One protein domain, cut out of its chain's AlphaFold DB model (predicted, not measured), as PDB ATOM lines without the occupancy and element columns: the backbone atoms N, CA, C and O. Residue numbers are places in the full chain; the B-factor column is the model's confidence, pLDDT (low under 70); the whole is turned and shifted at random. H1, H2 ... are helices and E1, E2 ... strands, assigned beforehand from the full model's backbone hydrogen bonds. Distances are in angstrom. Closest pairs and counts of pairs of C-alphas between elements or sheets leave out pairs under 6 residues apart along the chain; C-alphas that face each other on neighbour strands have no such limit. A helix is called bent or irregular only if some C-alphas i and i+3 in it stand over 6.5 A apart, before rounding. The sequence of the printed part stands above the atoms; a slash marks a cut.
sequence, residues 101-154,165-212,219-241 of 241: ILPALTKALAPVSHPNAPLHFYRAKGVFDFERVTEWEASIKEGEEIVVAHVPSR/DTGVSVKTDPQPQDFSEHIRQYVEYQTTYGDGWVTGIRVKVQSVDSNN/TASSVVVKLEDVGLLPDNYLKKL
ATOM      1  N   ILE A 101     -16.461  51.032  -6.226       89.00
ATOM      2  CA  ILE A 101     -17.860  51.091  -5.783       89.00
ATOM      3  C   ILE A 101     -17.973  50.971  -4.268       89.00
ATOM      4  O   ILE A 101     -18.763  51.701  -3.674       89.00
ATOM      5  N   LEU A 102     -17.203  50.099  -3.610       90.81
ATOM      6  CA  LEU A 102     -17.345  49.871  -2.165       90.81
ATOM      7  C   LEU A 102     -17.117  51.132  -1.306       90.81
ATOM      8  O   LEU A 102     -17.928  51.387  -0.404       90.81
ATOM      9  N   PRO A 103     -16.100  51.978  -1.570       89.81
ATOM     10  CA  PRO A 103     -15.949  53.249  -0.863       89.81
ATOM     11  C   PRO A 103     -17.123  54.202  -1.121       89.81
ATOM     12  O   PRO A 103     -17.606  54.863  -0.198       89.81
ATOM     13  N   ALA A 104     -17.628  54.245  -2.357       89.19
ATOM     14  CA  ALA A 104     -18.765  55.085  -2.724       89.19
ATOM     15  C   ALA A 104     -20.078  54.596  -2.088       89.19
ATOM     16  O   ALA A 104     -20.871  55.412  -1.622       89.19
ATOM     17  N   LEU A 105     -20.279  53.280  -1.986       90.50
ATOM     18  CA  LEU A 105     -21.401  52.658  -1.284       90.50
ATOM     19  C   LEU A 105     -21.342  52.962   0.216       90.50
ATOM     20  O   LEU A 105     -22.340  53.379   0.800       90.50
ATOM     21  N   THR A 106     -20.158  52.846   0.825       91.31
ATOM     22  CA  THR A 106     -19.919  53.239   2.224       91.31
ATOM     23  C   THR A 106     -20.321  54.697   2.451       91.31
ATOM     24  O   THR A 106     -21.069  55.008   3.377       91.31
ATOM     25  N   LYS A 107     -19.886  55.601   1.562       89.12
ATOM     26  CA  LYS A 107     -20.220  57.032   1.605       89.12
ATOM     27  C   LYS A 107     -21.717  57.287   1.409       89.12
ATOM     28  O   LYS A 107     -22.277  58.121   2.115       89.12
ATOM     29  N   ALA A 108     -22.370  56.570   0.495       89.12
ATOM     30  CA  ALA A 108     -23.804  56.695   0.232       89.12
ATOM     31  C   ALA A 108     -24.661  56.231   1.421       89.12
ATOM     32  O   ALA A 108     -25.705  56.821   1.697       89.12
ATOM     33  N   LEU A 109     -24.201  55.214   2.154       90.25
ATOM     34  CA  LEU A 109     -24.893  54.664   3.320       90.25
ATOM     35  C   LEU A 109     -24.489  55.328   4.645       90.25
ATOM     36  O   LEU A 109     -25.154  55.112   5.658       90.25
ATOM     37  N   ALA A 110     -23.437  56.148   4.674       86.75
ATOM     38  CA  ALA A 110     -22.980  56.827   5.886       86.75
ATOM     39  C   ALA A 110     -24.041  57.742   6.543       86.75
ATOM     40  O   ALA A 110     -24.156  57.687   7.767       86.75
ATOM     41  N   PRO A 111     -24.849  58.538   5.805       83.50
ATOM     42  CA  PRO A 111     -25.838  59.439   6.413       83.50
ATOM     43  C   PRO A 111     -27.015  58.718   7.079       83.50
ATOM     44  O   PRO A 111     -27.606  59.239   8.019       83.50
ATOM     45  N   VAL A 112     -27.369  57.541   6.559       84.44
ATOM     46  CA  VAL A 112     -28.473  56.694   7.048       84.44
ATOM     47  C   VAL A 112     -27.992  55.655   8.061       84.44
ATOM     48  O   VAL A 112     -28.765  55.108   8.845       84.44
ATOM     49  N   SER A 113     -26.683  55.414   8.095       77.38
ATOM     50  CA  SER A 113     -26.053  54.585   9.107       77.38
ATOM     51  C   SER A 113     -26.080  55.265  10.475       77.38
ATOM     52  O   SER A 113     -25.925  56.477  10.599       77.38
ATOM     53  N   HIS A 114     -26.229  54.470  11.539       74.50
ATOM     54  CA  HIS A 114     -26.085  54.962  12.902       74.50
ATOM     55  C   HIS A 114     -24.737  55.678  13.061       74.50
ATOM     56  O   HIS A 114     -23.699  55.089  12.743       74.50
ATOM     57  N   PRO A 115     -24.721  56.877  13.673       73.25
ATOM     58  CA  PRO A 115     -23.520  57.710  13.799       73.25
ATOM     59  C   PRO A 115     -22.400  57.036  14.601       73.25
ATOM     60  O   PRO A 115     -21.244  57.434  14.549       73.25
ATOM     61  N   ASN A 116     -22.754  56.002  15.362       78.12
ATOM     62  CA  ASN A 116     -21.881  55.291  16.279       78.12
ATOM     63  C   ASN A 116     -21.368  53.947  15.746       78.12
ATOM     64  O   ASN A 116     -20.534  53.339  16.422       78.12
ATOM     65  N   ALA A 117     -21.894  53.499  14.605       81.62
ATOM     66  CA  ALA A 117     -21.666  52.189  14.006       81.62
ATOM     67  C   ALA A 117     -21.851  52.287  12.476       81.62
ATOM     68  O   ALA A 117     -22.887  51.843  11.961       81.62
ATOM     69  N   PRO A 118     -20.916  52.936  11.753       86.94
ATOM     70  CA  PRO A 118     -20.950  52.969  10.295       86.94
ATOM     71  C   PRO A 118     -20.770  51.555   9.733       86.94
ATOM     72  O   PRO A 118     -20.037  50.743  10.299       86.94
ATOM     73  N   LEU A 119     -21.457  51.259   8.631       90.00
ATOM     74  CA  LEU A 119     -21.253  50.017   7.889       90.00
ATOM     75  C   LEU A 119     -19.998  50.142   7.027       90.00
ATOM     76  O   LEU A 119     -19.820  51.147   6.345       90.00
ATOM     77  N   HIS A 120     -19.155  49.118   7.053       91.38
ATOM     78  CA  HIS A 120     -17.990  48.980   6.191       91.38
ATOM     79  C   HIS A 120     -18.131  47.733   5.334       91.38
ATOM     80  O   HIS A 120     -18.662  46.712   5.781       91.38
ATOM     81  N   PHE A 121     -17.607  47.818   4.118       93.88
ATOM     82  CA  PHE A 121     -17.720  46.768   3.119       93.88
ATOM     83  C   PHE A 121     -16.339  46.319   2.657       93.88
ATOM     84  O   PHE A 121     -15.417  47.129   2.556       93.88
ATOM     85  N   TYR A 122     -16.197  45.032   2.372       94.94
ATOM     86  CA  TYR A 122     -15.036  44.484   1.681       94.94
ATOM     87  C   TYR A 122     -15.467  43.353   0.748       94.94
ATOM     88  O   TYR A 122     -16.542  42.780   0.920       94.94
ATOM     89  N   ARG A 123     -14.634  43.043  -0.244       95.00
ATOM     90  CA  ARG A 123     -14.872  41.931  -1.169       95.00
ATOM     91  C   ARG A 123     -14.368  40.632  -0.563       95.00
ATOM     92  O   ARG A 123     -13.290  40.585   0.032       95.00
ATOM     93  N   ALA A 124     -15.132  39.572  -0.740       96.44
ATOM     94  CA  ALA A 124     -14.711  38.231  -0.396       96.44
ATOM     95  C   ALA A 124     -15.103  37.263  -1.507       96.44
ATOM     96  O   ALA A 124     -15.975  37.550  -2.322       96.44
ATOM     97  N   LYS A 125     -14.453  36.109  -1.514       96.62
ATOM     98  CA  LYS A 125     -14.705  35.028  -2.454       96.62
ATOM     99  C   LYS A 125     -15.016  33.744  -1.700       96.62
ATOM    100  O   LYS A 125     -14.316  33.432  -0.733       96.62
ATOM    101  N   GLY A 126     -16.031  33.010  -2.139       96.94
ATOM    102  CA  GLY A 126     -16.353  31.685  -1.622       96.94
ATOM    103  C   GLY A 126     -15.193  30.720  -1.861       96.94
ATOM    104  O   GLY A 126     -14.697  30.600  -2.981       96.94
ATOM    105  N   VAL A 127     -14.735  30.055  -0.806       97.44
ATOM    106  CA  VAL A 127     -13.689  29.015  -0.868       97.44
ATOM    107  C   VAL A 127     -14.306  27.621  -0.949       97.44
ATOM    108  O   VAL A 127     -13.663  26.695  -1.423       97.44
ATOM    109  N   PHE A 128     -15.550  27.479  -0.496       96.56
ATOM    110  CA  PHE A 128     -16.317  26.241  -0.537       96.56
ATOM    111  C   PHE A 128     -17.782  26.558  -0.810       96.56
ATOM    112  O   PHE A 128     -18.256  27.640  -0.452       96.56
ATOM    113  N   ASP A 129     -18.501  25.583  -1.358       97.00
ATOM    114  CA  ASP A 129     -19.953  25.646  -1.450       97.00
ATOM    115  C   ASP A 129     -20.575  25.663  -0.049       97.00
ATOM    116  O   ASP A 129     -20.296  24.814   0.805       97.00
ATOM    117  N   PHE A 130     -21.452  26.631   0.179       96.88
ATOM    118  CA  PHE A 130     -22.289  26.731   1.359       96.88
ATOM    119  C   PHE A 130     -23.739  26.871   0.910       96.88
ATOM    120  O   PHE A 130     -24.131  27.858   0.282       96.88
ATOM    121  N   GLU A 131     -24.542  25.861   1.220       96.62
ATOM    122  CA  GLU A 131     -25.972  25.887   0.953       96.62
ATOM    123  C   GLU A 131     -26.713  26.482   2.144       96.62
ATOM    124  O   GLU A 131     -26.478  26.115   3.295       96.62
ATOM    125  N   ARG A 132     -27.647  27.386   1.849       94.62
ATOM    126  CA  ARG A 132     -28.537  27.979   2.843       94.62
ATOM    127  C   ARG A 132     -29.367  26.886   3.519       94.62
ATOM    128  O   ARG A 132     -30.159  26.220   2.852       94.62
ATOM    129  N   VAL A 133     -29.252  26.761   4.839       94.12
ATOM    130  CA  VAL A 133     -30.041  25.823   5.655       94.12
ATOM    131  C   VAL A 133     -31.166  26.545   6.389       94.12
ATOM    132  O   VAL A 133     -32.257  25.995   6.550       94.12
ATOM    133  N   THR A 134     -30.927  27.784   6.822       92.81
ATOM    134  CA  THR A 134     -31.916  28.597   7.543       92.81
ATOM    135  C   THR A 134     -32.315  29.858   6.786       92.81
ATOM    136  O   THR A 134     -31.698  30.270   5.806       92.81
ATOM    137  N   GLU A 135     -33.386  30.511   7.233       92.50
ATOM    138  CA  GLU A 135     -33.843  31.761   6.624       92.50
ATOM    139  C   GLU A 135     -32.860  32.928   6.821       92.50
ATOM    140  O   GLU A 135     -32.915  33.886   6.057       92.50
ATOM    141  N   TRP A 136     -31.948  32.833   7.789       93.94
ATOM    142  CA  TRP A 136     -30.967  33.875   8.097       93.94
ATOM    143  C   TRP A 136     -29.648  33.704   7.346       93.94
ATOM    144  O   TRP A 136     -28.807  34.596   7.383       93.94
ATOM    145  N   GLU A 137     -29.452  32.568   6.687       94.88
ATOM    146  CA  GLU A 137     -28.237  32.235   5.951       94.88
ATOM    147  C   GLU A 137     -28.348  32.643   4.480       94.88
ATOM    148  O   GLU A 137     -29.430  32.608   3.890       94.88
ATOM    149  N   ALA A 138     -27.214  32.989   3.877       95.12
ATOM    150  CA  ALA A 138     -27.086  33.094   2.426       95.12
ATOM    151  C   ALA A 138     -26.429  31.821   1.884       95.12
ATOM    152  O   ALA A 138     -25.693  31.152   2.598       95.12
ATOM    153  N   SER A 139     -26.680  31.481   0.623       96.31
ATOM    154  CA  SER A 139     -25.867  30.483  -0.082       96.31
ATOM    155  C   SER A 139     -24.658  31.151  -0.737       96.31
ATOM    156  O   SER A 139     -24.754  32.307  -1.137       96.31
ATOM    157  N   ILE A 140     -23.545  30.447  -0.909       97.12
ATOM    158  CA  ILE A 140     -22.415  30.907  -1.729       97.12
ATOM    159  C   ILE A 140     -21.751  29.702  -2.394       97.12
ATOM    160  O   ILE A 140     -21.622  28.654  -1.763       97.12
ATOM    161  N   LYS A 141     -21.364  29.826  -3.662       97.12
ATOM    162  CA  LYS A 141     -20.597  28.796  -4.372       97.12
ATOM    163  C   LYS A 141     -19.094  29.015  -4.237       97.12
ATOM    164  O   LYS A 141     -18.624  30.148  -4.095       97.12
ATOM    165  N   GLU A 142     -18.321  27.941  -4.342       96.38
ATOM    166  CA  GLU A 142     -16.877  28.037  -4.517       96.38
ATOM    167  C   GLU A 142     -16.573  28.908  -5.742       96.38
ATOM    168  O   GLU A 142     -17.075  28.696  -6.844       96.38
ATOM    169  N   GLY A 143     -15.750  29.929  -5.534       94.75
ATOM    170  CA  GLY A 143     -15.360  30.859  -6.576       94.75
ATOM    171  C   GLY A 143     -16.258  32.096  -6.728       94.75
ATOM    172  O   GLY A 143     -15.821  33.048  -7.376       94.75
ATOM    173  N   GLU A 144     -17.446  32.123  -6.122       94.19
ATOM    174  CA  GLU A 144     -18.387  33.251  -6.195       94.19
ATOM    175  C   GLU A 144     -17.873  34.445  -5.379       94.19
ATOM    176  O   GLU A 144     -17.417  34.282  -4.243       94.19
ATOM    177  N   GLU A 145     -17.926  35.651  -5.946       94.19
ATOM    178  CA  GLU A 145     -17.589  36.880  -5.227       94.19
ATOM    179  C   GLU A 145     -18.813  37.475  -4.530       94.19
ATOM    180  O   GLU A 145     -19.915  37.518  -5.073       94.19
ATOM    181  N   ILE A 146     -18.607  37.975  -3.316       95.31
ATOM    182  CA  ILE A 146     -19.644  38.598  -2.501       95.31
ATOM    183  C   ILE A 146     -19.096  39.832  -1.781       95.31
ATOM    184  O   ILE A 146     -17.897  39.950  -1.507       95.31
ATOM    185  N   VAL A 147     -19.985  40.760  -1.437       96.50
ATOM    186  CA  VAL A 147     -19.655  41.897  -0.579       96.50
ATOM    187  C   VAL A 147     -19.964  41.530   0.866       96.50
ATOM    188  O   VAL A 147     -21.084  41.153   1.187       96.50
ATOM    189  N   VAL A 148     -18.997  41.673   1.765       96.31
ATOM    190  CA  VAL A 148     -19.203  41.439   3.198       96.31
ATOM    191  C   VAL A 148     -19.378  42.765   3.921       96.31
ATOM    192  O   VAL A 148     -18.525  43.651   3.822       96.31
ATOM    193  N   ALA A 149     -20.465  42.889   4.683       94.69
ATOM    194  CA  ALA A 149     -20.723  44.023   5.558       94.69
ATOM    195  C   ALA A 149     -20.350  43.723   7.009       94.69
ATOM    196  O   ALA A 149     -20.682  42.677   7.567       94.69
ATOM    197  N   HIS A 150     -19.707  44.695   7.646       92.06
ATOM    198  CA  HIS A 150     -19.375  44.642   9.062       92.06
ATOM    199  C   HIS A 150     -19.396  46.039   9.682       92.06
ATOM    200  O   HIS A 150     -19.293  47.055   8.991       92.06
ATOM    201  N   VAL A 151     -19.512  46.091  11.007       89.56
ATOM    202  CA  VAL A 151     -19.285  47.311  11.784       89.56
ATOM    203  C   VAL A 151     -17.889  47.201  12.395       89.56
ATOM    204  O   VAL A 151     -17.643  46.265  13.160       89.56
ATOM    205  N   PRO A 152     -16.951  48.110  12.085       83.75
ATOM    206  CA  PRO A 152     -15.622  48.055  12.670       83.75
ATOM    207  C   PRO A 152     -15.717  48.266  14.181       83.75
ATOM    208  O   PRO A 152     -16.390  49.177  14.675       83.75
ATOM    209  N   SER A 153     -15.014  47.427  14.938       76.00
ATOM    210  CA  SER A 153     -14.880  47.629  16.379       76.00
ATOM    211  C   SER A 153     -14.180  48.962  16.643       76.00
ATOM    212  O   SER A 153     -13.111  49.216  16.097       76.00
ATOM    213  N   ARG A 154     -14.735  49.797  17.535       64.88
ATOM    214  CA  ARG A 154     -14.199  51.133  17.897       64.88
ATOM    215  C   ARG A 154     -12.729  51.142  18.338       64.88
ATOM    216  O   ARG A 154     -12.106  52.197  18.344       64.88
ATOM    217  N   ASP A 165     -12.563  60.248  -2.856       65.06
ATOM    218  CA  ASP A 165     -13.623  60.627  -3.770       65.06
ATOM    219  C   ASP A 165     -13.378  59.871  -5.076       65.06
ATOM    220  O   ASP A 165     -12.581  60.291  -5.910       65.06
ATOM    221  N   THR A 166     -13.994  58.696  -5.222       70.25
ATOM    222  CA  THR A 166     -13.783  57.809  -6.375       70.25
ATOM    223  C   THR A 166     -14.390  58.378  -7.657       70.25
ATOM    224  O   THR A 166     -14.296  57.756  -8.708       70.25
ATOM    225  N   GLY A 167     -15.038  59.549  -7.593       79.62
ATOM    226  CA  GLY A 167     -15.800  60.121  -8.702       79.62
ATOM    227  C   GLY A 167     -17.033  59.290  -9.078       79.62
ATOM    228  O   GLY A 167     -17.701  59.618 -10.055       79.62
ATOM    229  N   VAL A 168     -17.352  58.239  -8.311       84.62
ATOM    230  CA  VAL A 168     -18.509  57.362  -8.520       84.62
ATOM    231  C   VAL A 168     -19.654  57.820  -7.625       84.62
ATOM    232  O   VAL A 168     -19.509  57.901  -6.403       84.62
ATOM    233  N   SER A 169     -20.823  58.088  -8.210       87.56
ATOM    234  CA  SER A 169     -22.041  58.329  -7.432       87.56
ATOM    235  C   SER A 169     -22.868  57.050  -7.350       87.56
ATOM    236  O   SER A 169     -23.356  56.568  -8.372       87.56
ATOM    237  N   VAL A 170     -23.063  56.522  -6.143       90.81
ATOM    238  CA  VAL A 170     -23.845  55.300  -5.916       90.81
ATOM    239  C   VAL A 170     -25.262  55.647  -5.467       90.81
ATOM    240  O   VAL A 170     -25.465  56.416  -4.527       90.81
ATOM    241  N   LYS A 171     -26.248  55.048  -6.130       92.44
ATOM    242  CA  LYS A 171     -27.642  54.959  -5.681       92.44
ATOM    243  C   LYS A 171     -27.920  53.523  -5.262       92.44
ATOM    244  O   LYS A 171     -27.354  52.609  -5.849       92.44
ATOM    245  N   THR A 172     -28.796  53.314  -4.289       93.56
ATOM    246  CA  THR A 172     -29.184  51.965  -3.861       93.56
ATOM    247  C   THR A 172     -30.622  51.651  -4.256       93.56
ATOM    248  O   THR A 172     -31.464  52.551  -4.328       93.56
ATOM    249  N   ASP A 173     -30.892  50.371  -4.492       93.19
ATOM    250  CA  ASP A 173     -32.235  49.802  -4.624       93.19
ATOM    251  C   ASP A 173     -32.335  48.568  -3.703       93.19
ATOM    252  O   ASP A 173     -31.651  47.580  -3.961       93.19
ATOM    253  N   PRO A 174     -33.096  48.593  -2.594       93.44
ATOM    254  CA  PRO A 174     -34.035  49.636  -2.177       93.44
ATOM    255  C   PRO A 174     -33.349  50.939  -1.730       93.44
ATOM    256  O   PRO A 174     -32.121  51.063  -1.736       93.44
ATOM    257  N   GLN A 175     -34.154  51.940  -1.348       93.50
ATOM    258  CA  GLN A 175     -33.664  53.243  -0.882       93.50
ATOM    259  C   GLN A 175     -32.590  53.091   0.214       93.50
ATOM    260  O   GLN A 175     -32.649  52.133   0.986       93.50
ATOM    261  N   PRO A 176     -31.636  54.037   0.337       91.88
ATOM    262  CA  PRO A 176     -30.481  53.889   1.229       91.88
ATOM    263  C   PRO A 176     -30.841  53.537   2.675       91.88
ATOM    264  O   PRO A 176     -30.140  52.751   3.309       91.88
ATOM    265  N   GLN A 177     -31.950  54.090   3.180       92.56
ATOM    266  CA  GLN A 177     -32.458  53.792   4.517       92.56
ATOM    267  C   GLN A 177     -32.798  52.304   4.658       92.56
ATOM    268  O   GLN A 177     -32.161  51.619   5.455       92.56
ATOM    269  N   ASP A 178     -33.723  51.806   3.836       93.69
ATOM    270  CA  ASP A 178     -34.187  50.413   3.861       93.69
ATOM    271  C   ASP A 178     -33.035  49.438   3.588       93.69
ATOM    272  O   ASP A 178     -32.907  48.413   4.252       93.69
ATOM    273  N   PHE A 179     -32.149  49.785   2.649       94.06
ATOM    274  CA  PHE A 179     -30.951  49.011   2.327       94.06
ATOM    275  C   PHE A 179     -30.053  48.853   3.563       94.06
ATOM    276  O   PHE A 179     -29.641  47.745   3.912       94.06
ATOM    277  N   SER A 180     -29.771  49.960   4.258       92.75
ATOM    278  CA  SER A 180     -28.921  49.950   5.449       92.75
ATOM    279  C   SER A 180     -29.574  49.244   6.640       92.75
ATOM    280  O   SER A 180     -28.881  48.536   7.370       92.75
ATOM    281  N   GLU A 181     -30.885  49.408   6.836       92.38
ATOM    282  CA  GLU A 181     -31.637  48.747   7.906       92.38
ATOM    283  C   GLU A 181     -31.669  47.236   7.701       92.38
ATOM    284  O   GLU A 181     -31.411  46.486   8.644       92.38
ATOM    285  N   HIS A 182     -31.887  46.791   6.462       92.94
ATOM    286  CA  HIS A 182     -31.902  45.374   6.137       92.94
ATOM    287  C   HIS A 182     -30.548  44.728   6.454       92.94
ATOM    288  O   HIS A 182     -30.500  43.737   7.172       92.94
ATOM    289  N   ILE A 183     -29.433  45.330   6.026       94.12
ATOM    290  CA  ILE A 183     -28.086  44.817   6.333       94.12
ATOM    291  C   ILE A 183     -27.818  44.812   7.841       94.12
ATOM    292  O   ILE A 183     -27.266  43.848   8.372       94.12
ATOM    293  N   ARG A 184     -28.216  45.874   8.548       91.31
ATOM    294  CA  ARG A 184     -28.012  45.990  10.000       91.31
ATOM    295  C   ARG A 184     -28.679  44.872  10.768       91.31
ATOM    296  O   ARG A 184     -28.065  44.363  11.697       91.31
ATOM    297  N   GLN A 185     -29.885  44.482  10.372       92.75
ATOM    298  CA  GLN A 185     -30.587  43.387  11.022       92.75
ATOM    299  C   GLN A 185     -29.726  42.118  11.048       92.75
ATOM    300  O   GLN A 185     -29.614  41.482  12.092       92.75
ATOM    301  N   TYR A 186     -29.043  41.798   9.946       94.12
ATOM    302  CA  TYR A 186     -28.130  40.657   9.892       94.12
ATOM    303  C   TYR A 186     -26.846  40.901  10.678       94.12
ATOM    304  O   TYR A 186     -26.418  40.010  11.406       94.12
ATOM    305  N   VAL A 187     -26.252  42.095  10.590       92.06
ATOM    306  CA  VAL A 187     -25.025  42.418  11.339       92.06
ATOM    307  C   VAL A 187     -25.247  42.321  12.850       92.06
ATOM    308  O   VAL A 187     -24.406  41.787  13.566       92.06
ATOM    309  N   GLU A 188     -26.386  42.788  13.356       89.94
ATOM    310  CA  GLU A 188     -26.753  42.648  14.769       89.94
ATOM    311  C   GLU A 188     -26.988  41.179  15.136       89.94
ATOM    312  O   GLU A 188     -26.557  40.712  16.196       89.94
ATOM    313  N   TYR A 189     -27.617  40.428  14.232       89.75
ATOM    314  CA  TYR A 189     -27.939  39.026  14.446       89.75
ATOM    315  C   TYR A 189     -26.720  38.093  14.409       89.75
ATOM    316  O   TYR A 189     -26.763  37.056  15.074       89.75
ATOM    317  N   GLN A 190     -25.608  38.482  13.761       89.62
ATOM    318  CA  GLN A 190     -24.322  37.750  13.793       89.62
ATOM    319  C   GLN A 190     -23.936  37.340  15.221       89.62
ATOM    320  O   GLN A 190     -23.553  36.198  15.472       89.62
ATOM    321  N   THR A 191     -24.124  38.245  16.188       84.81
ATOM    322  CA  THR A 191     -23.774  38.012  17.600       84.81
ATOM    323  C   THR A 191     -24.525  36.841  18.240       84.81
ATOM    324  O   THR A 191     -24.046  36.260  19.213       84.81
ATOM    325  N   THR A 192     -25.679  36.458  17.689       89.56
ATOM    326  CA  THR A 192     -26.475  35.314  18.161       89.56
ATOM    327  C   THR A 192     -25.864  33.981  17.724       89.56
ATOM    328  O   THR A 192     -25.990  32.989  18.440       89.56
ATOM    329  N   TYR A 193     -25.186  33.956  16.574       86.44
ATOM    330  CA  TYR A 193     -24.555  32.762  16.002       86.44
ATOM    331  C   TYR A 193     -23.088  32.601  16.437       86.44
ATOM    332  O   TYR A 193     -22.533  31.504  16.357       86.44
ATOM    333  N   GLY A 194     -22.481  33.676  16.947       88.88
ATOM    334  CA  GLY A 194     -21.114  33.716  17.460       88.88
ATOM    335  C   GLY A 194     -20.114  34.318  16.472       88.88
ATOM    336  O   GLY A 194     -20.444  34.612  15.327       88.88
ATOM    337  N   ASP A 195     -18.867  34.468  16.920       86.12
ATOM    338  CA  ASP A 195     -17.808  35.236  16.235       86.12
ATOM    339  C   ASP A 195     -17.339  34.652  14.883       86.12
ATOM    340  O   ASP A 195     -16.486  35.234  14.222       86.12
ATOM    341  N   GLY A 196     -17.870  33.499  14.468       92.88
ATOM    342  CA  GLY A 196     -17.535  32.837  13.203       92.88
ATOM    343  C   GLY A 196     -18.449  33.190  12.030       92.88
ATOM    344  O   GLY A 196     -18.337  32.550  10.988       92.88
ATOM    345  N   TRP A 197     -19.371  34.142  12.192       95.50
ATOM    346  CA  TRP A 197     -20.381  34.483  11.190       95.50
ATOM    347  C   TRP A 197     -20.265  35.930  10.733       95.50
ATOM    348  O   TRP A 197     -20.104  36.841  11.543       95.50
ATOM    349  N   VAL A 198     -20.417  36.146   9.429       95.56
ATOM    350  CA  VAL A 198     -20.379  37.465   8.793       95.56
ATOM    351  C   VAL A 198     -21.625  37.695   7.942       95.56
ATOM    352  O   VAL A 198     -22.287  36.749   7.526       95.56
ATOM    353  N   THR A 199     -21.955  38.957   7.665       97.00
ATOM    354  CA  THR A 199     -23.080  39.317   6.792       97.00
ATOM    355  C   THR A 199     -22.585  39.452   5.362       97.00
ATOM    356  O   THR A 199     -21.945  40.444   5.010       97.00
ATOM    357  N   GLY A 200     -22.892  38.450   4.546       96.69
ATOM    358  CA  GLY A 200     -22.711  38.488   3.103       96.69
ATOM    359  C   GLY A 200     -23.869  39.210   2.423       96.69
ATOM    360  O   GLY A 200     -25.025  39.088   2.830       96.69
ATOM    361  N   ILE A 201     -23.549  39.976   1.387       96.56
ATOM    362  CA  ILE A 201     -24.491  40.749   0.589       96.56
ATOM    363  C   ILE A 201     -24.193  40.494  -0.882       96.56
ATOM    364  O   ILE A 201     -23.103  40.803  -1.373       96.56
ATOM    365  N   ARG A 202     -25.197  39.990  -1.599       94.94
ATOM    366  CA  ARG A 202     -25.192  39.959  -3.057       94.94
ATOM    367  C   ARG A 202     -25.830  41.224  -3.585       94.94
ATOM    368  O   ARG A 202     -26.963  41.569  -3.233       94.94
ATOM    369  N   VAL A 203     -25.081  41.910  -4.434       93.94
ATOM    370  CA  VAL A 203     -25.540  43.129  -5.079       93.94
ATOM    371  C   VAL A 203     -25.430  42.995  -6.584       93.94
ATOM    372  O   VAL A 203     -24.407  42.561  -7.102       93.94
ATOM    373  N   LYS A 204     -26.468  43.439  -7.287       92.38
ATOM    374  CA  LYS A 204     -26.412  43.654  -8.726       92.38
ATOM    375  C   LYS A 204     -26.073  45.100  -8.994       92.38
ATOM    376  O   LYS A 204     -26.805  46.011  -8.603       92.38
ATOM    377  N   VAL A 205     -24.958  45.302  -9.673       90.75
ATOM    378  CA  VAL A 205     -24.472  46.626 -10.022       90.75
ATOM    379  C   VAL A 205     -24.919  46.960 -11.438       90.75
ATOM    380  O   VAL A 205     -24.673  46.205 -12.369       90.75
ATOM    381  N   GLN A 206     -25.602  48.087 -11.604       88.88
ATOM    382  CA  GLN A 206     -26.039  48.582 -12.905       88.88
ATOM    383  C   GLN A 206     -25.350  49.917 -13.178       88.88
ATOM    384  O   GLN A 206     -25.577  50.891 -12.450       88.88
ATOM    385  N   SER A 207     -24.512  49.966 -14.220       83.06
ATOM    386  CA  SER A 207     -24.000  51.243 -14.724       83.06
ATOM    387  C   SER A 207     -25.172  52.060 -15.251       83.06
ATOM    388  O   SER A 207     -25.977  51.581 -16.050       83.06
ATOM    389  N   VAL A 208     -25.284  53.301 -14.789       77.12
ATOM    390  CA  VAL A 208     -26.189  54.277 -15.383       77.12
ATOM    391  C   VAL A 208     -25.335  55.154 -16.275       77.12
ATOM    392  O   VAL A 208     -24.866  56.221 -15.864       77.12
ATOM    393  N   ASP A 209     -25.135  54.694 -17.507       65.19
ATOM    394  CA  ASP A 209     -24.506  55.519 -18.523       65.19
ATOM    395  C   ASP A 209     -25.391  56.745 -18.720       65.19
ATOM    396  O   ASP A 209     -26.549  56.668 -19.145       65.19
ATOM    397  N   SER A 210     -24.854  57.904 -18.346       55.03
ATOM    398  CA  SER A 210     -25.486  59.184 -18.625       55.03
ATOM    399  C   SER A 210     -25.399  59.407 -20.126       55.03
ATOM    400  O   SER A 210     -24.480  60.052 -20.622       55.03
ATOM    401  N   ASN A 211     -26.337  58.821 -20.863       49.50
ATOM    402  CA  ASN A 211     -26.486  59.029 -22.287       49.50
ATOM    403  C   ASN A 211     -26.907  60.490 -22.496       49.50
ATOM    404  O   ASN A 211     -28.092  60.820 -22.444       49.50
ATOM    405  N   ASN A 212     -25.935  61.398 -22.627       45.78
ATOM    406  CA  ASN A 212     -26.207  62.781 -22.980       45.78
ATOM    407  C   ASN A 212     -25.083  63.382 -23.833       45.78
ATOM    408  O   ASN A 212     -23.979  63.649 -23.368       45.78
ATOM    409  N   THR A 219     -17.611  63.065 -16.794       51.66
ATOM    410  CA  THR A 219     -18.875  62.772 -16.124       51.66
ATOM    411  C   THR A 219     -18.621  61.703 -15.072       51.66
ATOM    412  O   THR A 219     -18.208  60.596 -15.406       51.66
ATOM    413  N   ALA A 220     -18.849  62.044 -13.803       59.09
ATOM    414  CA  ALA A 220     -18.890  61.088 -12.702       59.09
ATOM    415  C   ALA A 220     -19.746  59.873 -13.098       59.09
ATOM    416  O   ALA A 220     -20.895  60.035 -13.522       59.09
ATOM    417  N   SER A 221     -19.194  58.666 -12.988       76.56
ATOM    418  CA  SER A 221     -19.924  57.439 -13.297       76.56
ATOM    419  C   SER A 221     -20.999  57.228 -12.232       76.56
ATOM    420  O   SER A 221     -20.696  57.085 -11.044       76.56
ATOM    421  N   SER A 222     -22.268  57.247 -12.640       85.75
ATOM    422  CA  SER A 222     -23.386  56.956 -11.745       85.75
ATOM    423  C   SER A 222     -23.708  55.472 -11.806       85.75
ATOM    424  O   SER A 222     -23.877  54.916 -12.884       85.75
ATOM    425  N   VAL A 223     -23.863  54.847 -10.646       90.56
ATOM    426  CA  VAL A 223     -24.114  53.411 -10.529       90.56
ATOM    427  C   VAL A 223     -25.304  53.172  -9.608       90.56
ATOM    428  O   VAL A 223     -25.458  53.855  -8.592       90.56
ATOM    429  N   VAL A 224     -26.157  52.213  -9.958       92.44
ATOM    430  CA  VAL A 224     -27.231  51.718  -9.090       92.44
ATOM    431  C   VAL A 224     -26.818  50.358  -8.539       92.44
ATOM    432  O   VAL A 224     -26.565  49.426  -9.294       92.44
ATOM    433  N   VAL A 225     -26.750  50.255  -7.217       94.06
ATOM    434  CA  VAL A 225     -26.449  49.028  -6.480       94.06
ATOM    435  C   VAL A 225     -27.765  48.462  -5.963       94.06
ATOM    436  O   VAL A 225     -28.368  49.006  -5.036       94.06
ATOM    437  N   LYS A 226     -28.223  47.379  -6.581       95.38
ATOM    438  CA  LYS A 226     -29.441  46.679  -6.190       95.38
ATOM    439  C   LYS A 226     -29.115  45.553  -5.217       95.38
ATOM    440  O   LYS A 226     -28.271  44.719  -5.523       95.38
ATOM    441  N   LEU A 227     -29.792  45.511  -4.076       95.56
ATOM    442  CA  LEU A 227     -29.719  44.406  -3.127       95.56
ATOM    443  C   LEU A 227     -30.473  43.203  -3.695       95.56
ATOM    444  O   LEU A 227     -31.684  43.285  -3.909       95.56
ATOM    445  N   GLU A 228     -29.772  42.102  -3.944       95.06
ATOM    446  CA  GLU A 228     -30.396  40.863  -4.418       95.06
ATOM    447  C   GLU A 228     -30.621  39.879  -3.283       95.06
ATOM    448  O   GLU A 228     -31.706  39.311  -3.165       95.06
ATOM    449  N   ASP A 229     -29.611  39.708  -2.435       94.88
ATOM    450  CA  ASP A 229     -29.675  38.793  -1.308       94.88
ATOM    451  C   ASP A 229     -28.788  39.281  -0.164       94.88
ATOM    452  O   ASP A 229     -27.785  39.972  -0.370       94.88
ATOM    453  N   VAL A 230     -29.163  38.909   1.051       96.50
ATOM    454  CA  VAL A 230     -28.407  39.196   2.266       96.50
ATOM    455  C   VAL A 230     -28.586  38.039   3.231       96.50
ATOM    456  O   VAL A 230     -29.688  37.526   3.413       96.50
ATOM    457  N   GLY A 231     -27.498  37.629   3.863       96.81
ATOM    458  CA  GLY A 231     -27.552  36.547   4.828       96.81
ATOM    459  C   GLY A 231     -26.251  36.364   5.580       96.81
ATOM    460  O   GLY A 231     -25.233  37.003   5.304       96.81
ATOM    461  N   LEU A 232     -26.308  35.494   6.575       97.12
ATOM    462  CA  LEU A 232     -25.158  35.078   7.349       97.12
ATOM    463  C   LEU A 232     -24.383  34.001   6.595       97.12
ATOM    464  O   LEU A 232     -24.967  33.067   6.044       97.12
ATOM    465  N   LEU A 233     -23.064  34.144   6.599       97.06
ATOM    466  CA  LEU A 233     -22.116  33.191   6.042       97.06
ATOM    467  C   LEU A 233     -21.043  32.871   7.088       97.06
ATOM    468  O   LEU A 233     -20.644  33.773   7.832       97.06
ATOM    469  N   PRO A 234     -20.551  31.624   7.158       96.12
ATOM    470  CA  PRO A 234     -19.413  31.306   8.004       96.12
ATOM    471  C   PRO A 234     -18.139  31.969   7.460       96.12
ATOM    472  O   PRO A 234     -17.811  31.830   6.281       96.12
ATOM    473  N   ASP A 235     -17.384  32.657   8.314       95.69
ATOM    474  CA  ASP A 235     -16.165  33.385   7.925       95.69
ATOM    475  C   ASP A 235     -15.112  32.457   7.292       95.69
ATOM    476  O   ASP A 235     -14.445  32.804   6.322       95.69
ATOM    477  N   ASN A 236     -15.027  31.209   7.762       96.19
ATOM    478  CA  ASN A 236     -14.093  30.209   7.243       96.19
ATOM    479  C   ASN A 236     -14.433  29.688   5.832       96.19
ATOM    480  O   ASN A 236     -13.639  28.935   5.267       96.19
ATOM    481  N   TYR A 237     -15.591  30.055   5.277       96.81
ATOM    482  CA  TYR A 237     -15.975  29.757   3.892       96.81
ATOM    483  C   TYR A 237     -15.594  30.888   2.938       96.81
ATOM    484  O   TYR A 237     -15.792  30.770   1.729       96.81
ATOM    485  N   LEU A 238     -15.036  31.978   3.464       96.88
ATOM    486  CA  LEU A 238     -14.745  33.185   2.719       96.88
ATOM    487  C   LEU A 238     -13.247  33.471   2.722       96.88
ATOM    488  O   LEU A 238     -12.542  33.340   3.720       96.88
ATOM    489  N   LYS A 239     -12.757  33.919   1.572       96.75
ATOM    490  CA  LYS A 239     -11.426  34.490   1.423       96.75
ATOM    491  C   LYS A 239     -11.573  35.962   1.089       96.75
ATOM    492  O   LYS A 239     -12.080  36.304   0.025       96.75
ATOM    493  N   LYS A 240     -11.102  36.822   1.988       95.31
ATOM    494  CA  LYS A 240     -11.017  38.262   1.739       95.31
ATOM    495  C   LYS A 240     -10.110  38.543   0.536       95.31
ATOM    496  O   LYS A 240      -9.025  37.957   0.448       95.31
ATOM    497  N   LEU A 241     -10.583  39.402  -0.364       91.69
ATOM    498  CA  LEU A 241      -9.857  39.881  -1.541       91.69
ATOM    499  C   LEU A 241      -9.129  41.196  -1.237       91.69
ATOM    500  O   LEU A 241      -9.654  41.991  -0.418       91.69
TER     501      LEU A 241
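This is residues 101 to 154, 165 to 212 and 219 to 241 of the 241 residues of an uncharacterized protein of Synchytrium endobioticum (UniProt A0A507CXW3). A strongly twisted sheet of six strands is built along two long strands, E4 and E5, which run side by side as a twisted ribbon. The long helix H2 packs along E5 and E4 on one face, and the short helix H1 lies on the same face, where the sheet curls round it. The printed part has 125 residues, with two named helices and six named strands in the order H1 E1 E2 E3 H2 E4 E5 E6; the sheet's order is E3 E5 E4 E2 E1 E6, mixed. The class is mixed, helices and strands. The whole is compact, with a radius of gyration of the C-alphas of 14.7 A and spans of 47 by 33 by 24 A.

E4 is residues 197 to 208, 33.6 A from first to last C-alpha, and E5 is residues 221 to 234, 33.7 A, with a bend of 71 degrees at residue 231. E3 is residues 168 to 173, E2 residues 145 to 150, E1 residues 120 to 126 and E6 residues 238 to 240. H2, residues 176 to 193, is 26.5 A long; it is neither bent nor irregular, but only just: C-alphas 188 and 191 are 6.2 A apart. H1, residues 101 to 109, begins with C-alpha 101 at (-17.860, 51.091, -5.783). E6 ends with C-alpha 240 at (-11.017, 38.262, 1.739).

E5 and E4 are antiparallel, with N 204 and O 226 at 2.8 A and N 198 and O 233 at 2.9 A. On the other side of E5, the edge strand E3 is parallel to it, with N 171 and O 223 at 2.8 A. E4 and E2 are antiparallel, with N 201 and O 147 at 2.7 A. E1 and E2 form an antiparallel hairpin, with N 148 and O 122 at 2.8 A. The edge strand E6 is antiparallel to E1, with N 125 and O 239 at 2.8 A. H2 is on the sheet at a height of 8.3 A, over E5 and E4; it runs along the strands, at 6 degrees to E4 on the local plane. The closest C-alphas of H2 and E4 are those of Gln 190 and Trp 197, 5.7 A. H1 is on the same face; its closest C-alpha pair with E3 is Leu 105 and Val 170, 5.9 A. H1 and H2 touch, H2 with residues 176 to 180 alone; their closest C-alphas are those of Leu 109 and Pro 176, 6.0 A, and their lines are about perpendicular at 81 degrees. Each O i to N i+4 pair of H1 is within hydrogen-bond range; in H2, 10 of 14 are.

The C-alphas farthest apart are those of Gly 194 and Asn 212, 50.1 A. Residues 155 to 164 are not printed, and C-alphas 154 and 165 are 23.7 A apart; residues 213 to 218 are not printed either, and C-alphas 212 and 219 are 10.0 A apart. The link E1 to E2, residues 127 to 144, is long. The mean pLDDT of the printed part is 89.2; residues 154, 165, 209 to 212 and 219 to 220 are under 70.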